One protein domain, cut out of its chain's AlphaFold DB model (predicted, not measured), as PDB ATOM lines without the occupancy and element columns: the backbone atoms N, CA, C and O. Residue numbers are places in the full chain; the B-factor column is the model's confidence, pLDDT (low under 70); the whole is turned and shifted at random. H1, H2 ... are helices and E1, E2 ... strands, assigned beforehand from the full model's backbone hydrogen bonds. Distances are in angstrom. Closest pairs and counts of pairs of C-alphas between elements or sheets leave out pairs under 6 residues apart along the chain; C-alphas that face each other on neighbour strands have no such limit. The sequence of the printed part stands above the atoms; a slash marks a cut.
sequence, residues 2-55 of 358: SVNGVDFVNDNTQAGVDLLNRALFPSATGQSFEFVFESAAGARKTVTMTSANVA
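Overview. This is residues 2 to 55 of the 358 residues of the protein "Peptidase S41" of Alishewanella jeotgali KCTC 22429 (UniProt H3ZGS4). A two-stranded hairpin, E1 and E2, makes one long side of the domain, and a single helix, H1, slants in on the E1 side with its last residues nearest the hairpin. A stretch with no named element, residues 2 to 13, loops on that same side of the hairpin and leads away from it to the first residue of H1. The printed part has 54 residues, with one named helix and two named strands in the order H1, E1, E2; the sheet is E1 - E2, antiparallel. The class is mixed, helices and strands, with under half of the residues, 25, in named elements. The whole is only just compact, close to loose, with a radius of gyration of the C-alphas of 12.0 A and spans of 33 by 26 by 15 A.

Arrangement. After residues 2 to 13 comes H1, residues 14 to 24, in which every O i to N i+4 pair is within hydrogen-bond range. A short link joins it to E1, residues 32 to 38. The closest C-alphas of H1 and E1 are those of Ala 23 and Phe 33, 6.1 A apart. A tight link leads on to E2, residues 44 to 50. E1 and E2 form a hairpin, antiparallel with 157 degrees between their directions. N 35 and O 47, at 2.8 A, and N 49 and O 33, at 2.9 A, are within hydrogen-bond range. H1 and E2 are apart.

Along the chain. H1 begins at C-alpha 14 (-11.045, -45.248, -50.669) and is 15.3 A long. E1 begins at C-alpha 32 (-30.374, -47.914, -45.381) and is 19.5 A long. E2 is 19.3 A long and ends at C-alpha 50 (-32.193, -46.136, -42.069).

Size, cuts and confidence. The C-alphas farthest apart are those of Ala 28 and Ala 41, at 34.5 A. The printed part has no cut, and no link is long. The mean pLDDT of the printed part is 88.4; residues 54 to 55 are under 70.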
ATOM      1  N   SER A   2     -18.680 -53.534 -38.700       92.38
ATOM      2  CA  SER A   2     -18.669 -53.416 -40.161       92.38
ATOM      3  C   SER A   2     -19.970 -52.811 -40.672       92.38
ATOM      4  O   SER A   2     -20.987 -52.849 -39.975       92.38
ATOM      5  N   VAL A   3     -19.927 -52.232 -41.871       93.69
ATOM      6  CA  VAL A   3     -21.094 -51.658 -42.541       93.69
ATOM      7  C   VAL A   3     -21.196 -52.209 -43.953       93.69
ATOM      8  O   VAL A   3     -20.266 -52.047 -44.737       93.69
ATOM      9  N   ASN A   4     -22.302 -52.878 -44.285       94.25
ATOM     10  CA  ASN A   4     -22.481 -53.590 -45.558       94.25
ATOM     11  C   ASN A   4     -21.259 -54.470 -45.914       94.25
ATOM     12  O   ASN A   4     -20.824 -54.519 -47.064       94.25
ATOM     13  N   GLY A   5     -20.663 -55.119 -44.908       91.75
ATOM     14  CA  GLY A   5     -19.472 -55.961 -45.059       91.75
ATOM     15  C   GLY A   5     -18.119 -55.235 -45.059       91.75
ATOM     16  O   GLY A   5     -17.101 -55.912 -44.951       91.75
ATOM     17  N   VAL A   6     -18.078 -53.898 -45.108       93.00
ATOM     18  CA  VAL A   6     -16.838 -53.106 -44.990       93.00
ATOM     19  C   VAL A   6     -16.435 -52.991 -43.525       93.00
ATOM     20  O   VAL A   6     -17.200 -52.480 -42.705       93.00
ATOM     21  N   ASP A   7     -15.246 -53.484 -43.180       91.69
ATOM     22  CA  ASP A   7     -14.743 -53.469 -41.807       91.69
ATOM     23  C   ASP A   7     -14.201 -52.088 -41.422       91.69
ATOM     24  O   ASP A   7     -13.335 -51.537 -42.093       91.69
ATOM     25  N   PHE A   8     -14.691 -51.544 -40.307       86.56
ATOM     26  CA  PHE A   8     -14.352 -50.192 -39.862       86.56
ATOM     27  C   PHE A   8     -12.870 -50.011 -39.488       86.56
ATOM     28  O   PHE A   8     -12.363 -48.894 -39.520       86.56
ATOM     29  N   VAL A   9     -12.183 -51.082 -39.080       84.81
ATOM     30  CA  VAL A   9     -10.789 -51.025 -38.612       84.81
ATOM     31  C   VAL A   9      -9.818 -51.403 -39.726       84.81
ATOM     32  O   VAL A   9      -8.738 -50.825 -39.823       84.81
ATOM     33  N   ASN A  10     -10.190 -52.386 -40.545       87.38
ATOM     34  CA  ASN A  10      -9.276 -53.066 -41.454       87.38
ATOM     35  C   ASN A  10      -9.461 -52.683 -42.931       87.38
ATOM     36  O   ASN A  10      -8.554 -52.943 -43.720       87.38
ATOM     37  N   ASP A  11     -10.588 -52.081 -43.328       85.31
ATOM     38  CA  ASP A  11     -10.767 -51.594 -44.700       85.31
ATOM     39  C   ASP A  11     -10.221 -50.169 -44.837       85.31
ATOM     40  O   ASP A  11     -10.776 -49.203 -44.313       85.31
ATOM     41  N   ASN A  12      -9.102 -50.044 -45.546       86.25
ATOM     42  CA  ASN A  12      -8.433 -48.777 -45.830       86.25
ATOM     43  C   ASN A  12      -8.545 -48.365 -47.307       86.25
ATOM     44  O   ASN A  12      -7.815 -47.480 -47.762       86.25
ATOM     45  N   THR A  13      -9.431 -49.004 -48.074       93.00
ATOM     46  CA  THR A  13      -9.675 -48.614 -49.461       93.00
ATOM     47  C   THR A  13     -10.485 -47.322 -49.503       93.00
ATOM     48  O   THR A  13     -11.355 -47.093 -48.664       93.00
ATOM     49  N   GLN A  14     -10.256 -46.477 -50.514       90.56
ATOM     50  CA  GLN A  14     -11.045 -45.248 -50.669       90.56
ATOM     51  C   GLN A  14     -12.547 -45.557 -50.774       90.56
ATOM     52  O   GLN A  14     -13.361 -44.885 -50.153       90.56
ATOM     53  N   ALA A  15     -12.909 -46.625 -51.491       91.50
ATOM     54  CA  ALA A  15     -14.295 -47.062 -51.627       91.50
ATOM     55  C   ALA A  15     -14.916 -47.506 -50.288       91.50
ATOM     56  O   ALA A  15     -16.080 -47.194 -50.027       91.50
ATOM     57  N   GLY A  16     -14.152 -48.204 -49.440       90.25
ATOM     58  CA  GLY A  16     -14.569 -48.579 -48.089       90.25
ATOM     59  C   GLY A  16     -14.783 -47.355 -47.201       90.25
ATOM     60  O   GLY A  16     -15.850 -47.204 -46.606       90.25
ATOM     61  N   VAL A  17     -13.830 -46.419 -47.194       86.50
ATOM     62  CA  VAL A  17     -13.936 -45.147 -46.455       86.50
ATOM     63  C   VAL A  17     -15.146 -44.327 -46.920       86.50
ATOM     64  O   VAL A  17     -15.913 -43.837 -46.092       86.50
ATOM     65  N   ASP A  18     -15.377 -44.223 -48.229       87.88
ATOM     66  CA  ASP A  18     -16.531 -43.514 -48.791       87.88
ATOM     67  C   ASP A  18     -17.860 -44.191 -48.419       87.88
ATOM     68  O   ASP A  18     -18.871 -43.517 -48.207       87.88
ATOM     69  N   LEU A  19     -17.894 -45.526 -48.328       91.56
ATOM     70  CA  LEU A  19     -19.075 -46.252 -47.863       91.56
ATOM     71  C   LEU A  19     -19.344 -45.998 -46.378       91.56
ATOM     72  O   LEU A  19     -20.484 -45.695 -46.026       91.56
ATOM     73  N   LEU A  20     -18.317 -46.082 -45.530       89.31
ATOM     74  CA  LEU A  20     -18.433 -45.801 -44.097       89.31
ATOM     75  C   LEU A  20     -18.909 -44.363 -43.858       89.31
ATOM     76  O   LEU A  20     -19.845 -44.152 -43.089       89.31
ATOM     77  N   ASN A  21     -18.342 -43.389 -44.577       86.31
ATOM     78  CA  ASN A  21     -18.770 -41.993 -44.514       86.31
ATOM     79  C   ASN A  21     -20.233 -41.822 -44.939       86.31
ATOM     80  O   ASN A  21     -20.983 -41.155 -44.237       86.31
ATOM     81  N   ARG A  22     -20.680 -42.450 -46.034       89.25
ATOM     82  CA  ARG A  22     -22.096 -42.383 -46.447       89.25
ATOM     83  C   ARG A  22     -23.044 -43.042 -45.452       89.25
ATOM     84  O   ARG A  22     -24.173 -42.588 -45.311       89.25
ATOM     85  N   ALA A  23     -22.610 -44.108 -44.788       88.19
ATOM     86  CA  ALA A  23     -23.440 -44.802 -43.818       88.19
ATOM     87  C   ALA A  23     -23.572 -44.052 -42.490       88.19
ATOM     88  O   ALA A  23     -24.645 -44.053 -41.892       88.19
ATOM     89  N   LEU A  24     -22.491 -43.414 -42.035       86.38
ATOM     90  CA  LEU A  24     -22.465 -42.620 -40.804       86.38
ATOM     91  C   LEU A  24     -23.008 -41.197 -41.018       86.38
ATOM     92  O   LEU A  24     -23.629 -40.640 -40.116       86.38
ATOM     93  N   PHE A  25     -22.816 -40.634 -42.214       83.19
ATOM     94  CA  PHE A  25     -23.217 -39.278 -42.606       83.19
ATOM     95  C   PHE A  25     -23.997 -39.295 -43.933       83.19
ATOM     96  O   PHE A  25     -23.527 -38.794 -44.961       83.19
ATOM     97  N   PRO A  26     -25.196 -39.898 -43.944       83.12
ATOM     98  CA  PRO A  26     -26.020 -39.993 -45.141       83.12
ATOM     99  C   PRO A  26     -26.430 -38.600 -45.634       83.12
ATOM    100  O   PRO A  26     -26.923 -37.771 -44.871       83.12
ATOM    101  N   SER A  27     -26.264 -38.347 -46.934       81.81
ATOM    102  CA  SER A  27     -26.583 -37.055 -47.565       81.81
ATOM    103  C   SER A  27     -28.082 -36.825 -47.794       81.81
ATOM    104  O   SER A  27     -28.490 -35.724 -48.160       81.81
ATOM    105  N   ALA A  28     -28.901 -37.862 -47.606       82.19
ATOM    106  CA  ALA A  28     -30.350 -37.820 -47.739       82.19
ATOM    107  C   ALA A  28     -31.010 -38.803 -46.762       82.19
ATOM    108  O   ALA A  28     -30.399 -39.787 -46.336       82.19
ATOM    109  N   THR A  29     -32.278 -38.557 -46.437       87.38
ATOM    110  CA  THR A  29     -33.114 -39.478 -45.657       87.38
ATOM    111  C   THR A  29     -33.515 -40.710 -46.484       87.38
ATOM    112  O   THR A  29     -33.504 -40.685 -47.715       87.38
ATOM    113  N   GLY A  30     -33.852 -41.813 -45.814       90.69
ATOM    114  CA  GLY A  30     -34.286 -43.074 -46.424       90.69
ATOM    115  C   GLY A  30     -33.161 -44.011 -46.880       90.69
ATOM    116  O   GLY A  30     -33.440 -45.118 -47.339       90.69
ATOM    117  N   GLN A  31     -31.893 -43.623 -46.740       93.00
ATOM    118  CA  GLN A  31     -30.752 -44.483 -47.063       93.00
ATOM    119  C   GLN A  31     -30.578 -45.536 -45.970       93.00
ATOM    120  O   GLN A  31     -30.528 -45.195 -44.794       93.00
ATOM    121  N   SER A  32     -30.493 -46.813 -46.342       95.12
ATOM    122  CA  SER A  32     -30.374 -47.914 -45.381       95.12
ATOM    123  C   SER A  32     -29.035 -48.625 -45.513       95.12
ATOM    124  O   SER A  32     -28.610 -48.953 -46.622       95.12
ATOM    125  N   PHE A  33     -28.403 -48.889 -44.375       96.06
ATOM    126  CA  PHE A  33     -27.135 -49.601 -44.282       96.06
ATOM    127  C   PHE A  33     -27.231 -50.674 -43.198       96.06
ATOM    128  O   PHE A  33     -27.856 -50.472 -42.156       96.06
ATOM    129  N   GLU A  34     -26.630 -51.829 -43.448       97.31
ATOM    130  CA  GLU A  34     -26.511 -52.913 -42.485       97.31
ATOM    131  C   GLU A  34     -25.260 -52.699 -41.636       97.31
ATOM    132  O   GLU A  34     -24.144 -52.711 -42.147       97.31
ATOM    133  N   PHE A  35     -25.446 -52.527 -40.334       96.69
ATOM    134  CA  PHE A  35     -24.374 -52.437 -39.358       96.69
ATOM    135  C   PHE A  35     -24.223 -53.764 -38.628       96.69
ATOM    136  O   PHE A  35     -25.202 -54.329 -38.137       96.69
ATOM    137  N   VAL A  36     -22.985 -54.224 -38.480       95.81
ATOM    138  CA  VAL A  36     -22.640 -55.354 -37.621       95.81
ATOM    139  C   VAL A  36     -21.801 -54.842 -36.459       95.81
ATOM    140  O   VAL A  36     -20.664 -54.390 -36.628       95.81
ATOM    141  N   PHE A  37     -22.369 -54.927 -35.263       91.81
ATOM    142  CA  PHE A  37     -21.697 -54.616 -34.008       91.81
ATOM    143  C   PHE A  37     -21.199 -55.900 -33.359       91.81
ATOM    144  O   PHE A  37     -21.851 -56.936 -33.453       91.81
ATOM    145  N   GLU A  38     -20.064 -55.825 -32.674       87.81
ATOM    146  CA  GLU A  38     -19.529 -56.928 -31.881       87.81
ATOM    147  C   GLU A  38     -19.436 -56.463 -30.428       87.81
ATOM    148  O   GLU A  38     -18.898 -55.391 -30.150       87.81
ATOM    149  N   SER A  39     -20.036 -57.221 -29.511       82.75
ATOM    150  CA  SER A  39     -19.942 -56.936 -28.081       82.75
ATOM    151  C   SER A  39     -18.552 -57.289 -27.555       82.75
ATOM    152  O   SER A  39     -17.822 -58.066 -28.168       82.75
ATOM    153  N   ALA A  40     -18.207 -56.802 -26.362       77.19
ATOM    154  CA  ALA A  40     -16.957 -57.181 -25.699       77.19
ATOM    155  C   ALA A  40     -16.824 -58.702 -25.457       77.19
ATOM    156  O   ALA A  40     -15.716 -59.204 -25.303       77.19
ATOM    157  N   ALA A  41     -17.940 -59.439 -25.444       86.06
ATOM    158  CA  ALA A  41     -17.966 -60.898 -25.324       86.06
ATOM    159  C   ALA A  41     -17.873 -61.630 -26.684       86.06
ATOM    160  O   ALA A  41     -18.051 -62.846 -26.730       86.06
ATOM    161  N   GLY A  42     -17.654 -60.910 -27.791       85.38
ATOM    162  CA  GLY A  42     -17.552 -61.463 -29.148       85.38
ATOM    163  C   GLY A  42     -18.896 -61.754 -29.829       85.38
ATOM    164  O   GLY A  42     -18.934 -62.274 -30.943       85.38
ATOM    165  N   ALA A  43     -20.025 -61.430 -29.188       90.12
ATOM    166  CA  ALA A  43     -21.343 -61.649 -29.780       90.12
ATOM    167  C   ALA A  43     -21.622 -60.598 -30.858       90.12
ATOM    168  O   ALA A  43     -21.519 -59.397 -30.600       90.12
ATOM    169  N   ARG A  44     -22.023 -61.043 -32.053       92.62
ATOM    170  CA  ARG A  44     -22.353 -60.147 -33.165       92.62
ATOM    171  C   ARG A  44     -23.839 -59.828 -33.214       92.62
ATOM    172  O   ARG A  44     -24.677 -60.711 -33.059       92.62
ATOM    173  N   LYS A  45     -24.156 -58.560 -33.463       93.62
ATOM    174  CA  LYS A  45     -25.514 -58.058 -33.667       93.62
ATOM    175  C   LYS A  45     -25.575 -57.302 -34.985       93.62
ATOM    176  O   LYS A  45     -24.898 -56.289 -35.144       93.62
ATOM    177  N   THR A  46     -26.428 -57.778 -35.883       95.50
ATOM    178  CA  THR A  46     -26.722 -57.114 -37.152       95.50
ATOM    179  C   THR A  46     -27.947 -56.219 -36.993       95.50
ATOM    180  O   THR A  46     -28.959 -56.641 -36.431       95.50
ATOM    181  N   VAL A  47     -27.850 -54.974 -37.454       95.06
ATOM    182  CA  VAL A  47     -28.921 -53.977 -37.406       95.06
ATOM    183  C   VAL A  47     -28.946 -53.220 -38.725       95.06
ATOM    184  O   VAL A  47     -27.956 -52.603 -39.101       95.06
ATOM    185  N   THR A  48     -30.091 -53.202 -39.400       95.56
ATOM    186  CA  THR A  48     -30.313 -52.267 -40.507       95.56
ATOM    187  C   THR A  48     -30.695 -50.912 -39.932       95.56
ATOM    188  O   THR A  48     -31.698 -50.797 -39.229       95.56
ATOM    189  N   MET A  49     -29.895 -49.891 -40.220       93.12
ATOM    190  CA  MET A  49     -30.175 -48.510 -39.839       93.12
ATOM    191  C   MET A  49     -30.565 -47.716 -41.082       93.12
ATOM    192  O   MET A  49     -29.859 -47.751 -42.090       93.12
ATOM    193  N   THR A  50     -31.684 -46.999 -40.998       92.31
ATOM    194  CA  THR A  50     -32.193 -46.136 -42.069       92.31
ATOM    195  C   THR A  50     -32.034 -44.677 -41.663       92.31
ATOM    196  O   THR A  50     -32.444 -44.287 -40.570       92.31
ATOM    197  N   SER A  51     -31.449 -43.864 -42.540       88.50
ATOM    198  CA  SER A  51     -31.289 -42.434 -42.321       88.50
ATOM    199  C   SER A  51     -32.652 -41.749 -42.245       88.50
ATOM    200  O   SER A  51     -33.547 -41.984 -43.058       88.50
ATOM    201  N   ALA A  52     -32.823 -40.879 -41.263       81.62
ATOM    202  CA  ALA A  52     -34.044 -40.117 -41.067       81.62
ATOM    203  C   ALA A  52     -33.694 -38.753 -40.477       81.62
ATOM    204  O   ALA A  52     -32.647 -38.591 -39.850       81.62
ATOM    205  N   ASN A  53     -34.590 -37.783 -40.649       74.44
ATOM    206  CA  ASN A  53     -34.507 -36.550 -39.882       74.44
ATOM    207  C   ASN A  53     -34.833 -36.888 -38.427       74.44
ATOM    208  O   ASN A  53     -35.948 -37.316 -38.124       74.44
ATOM    209  N   VAL A  54     -33.859 -36.718 -37.540       67.25
ATOM    210  CA  VAL A  54     -34.043 -36.929 -36.105       67.25
ATOM    211  C   VAL A  54     -34.276 -35.572 -35.461       67.25
ATOM    212  O   VAL A  54     -33.428 -34.687 -35.540       67.25
ATOM    213  N   ALA A  55     -35.433 -35.399 -34.821       65.25
ATOM    214  CA  ALA A  55     -35.652 -34.241 -33.971       65.25
ATOM    215  C   ALA A  55     -34.717 -34.344 -32.759       65.25
ATOM    216  O   ALA A  55     -34.739 -35.344 -32.039       65.25
TER     217      ALA A  55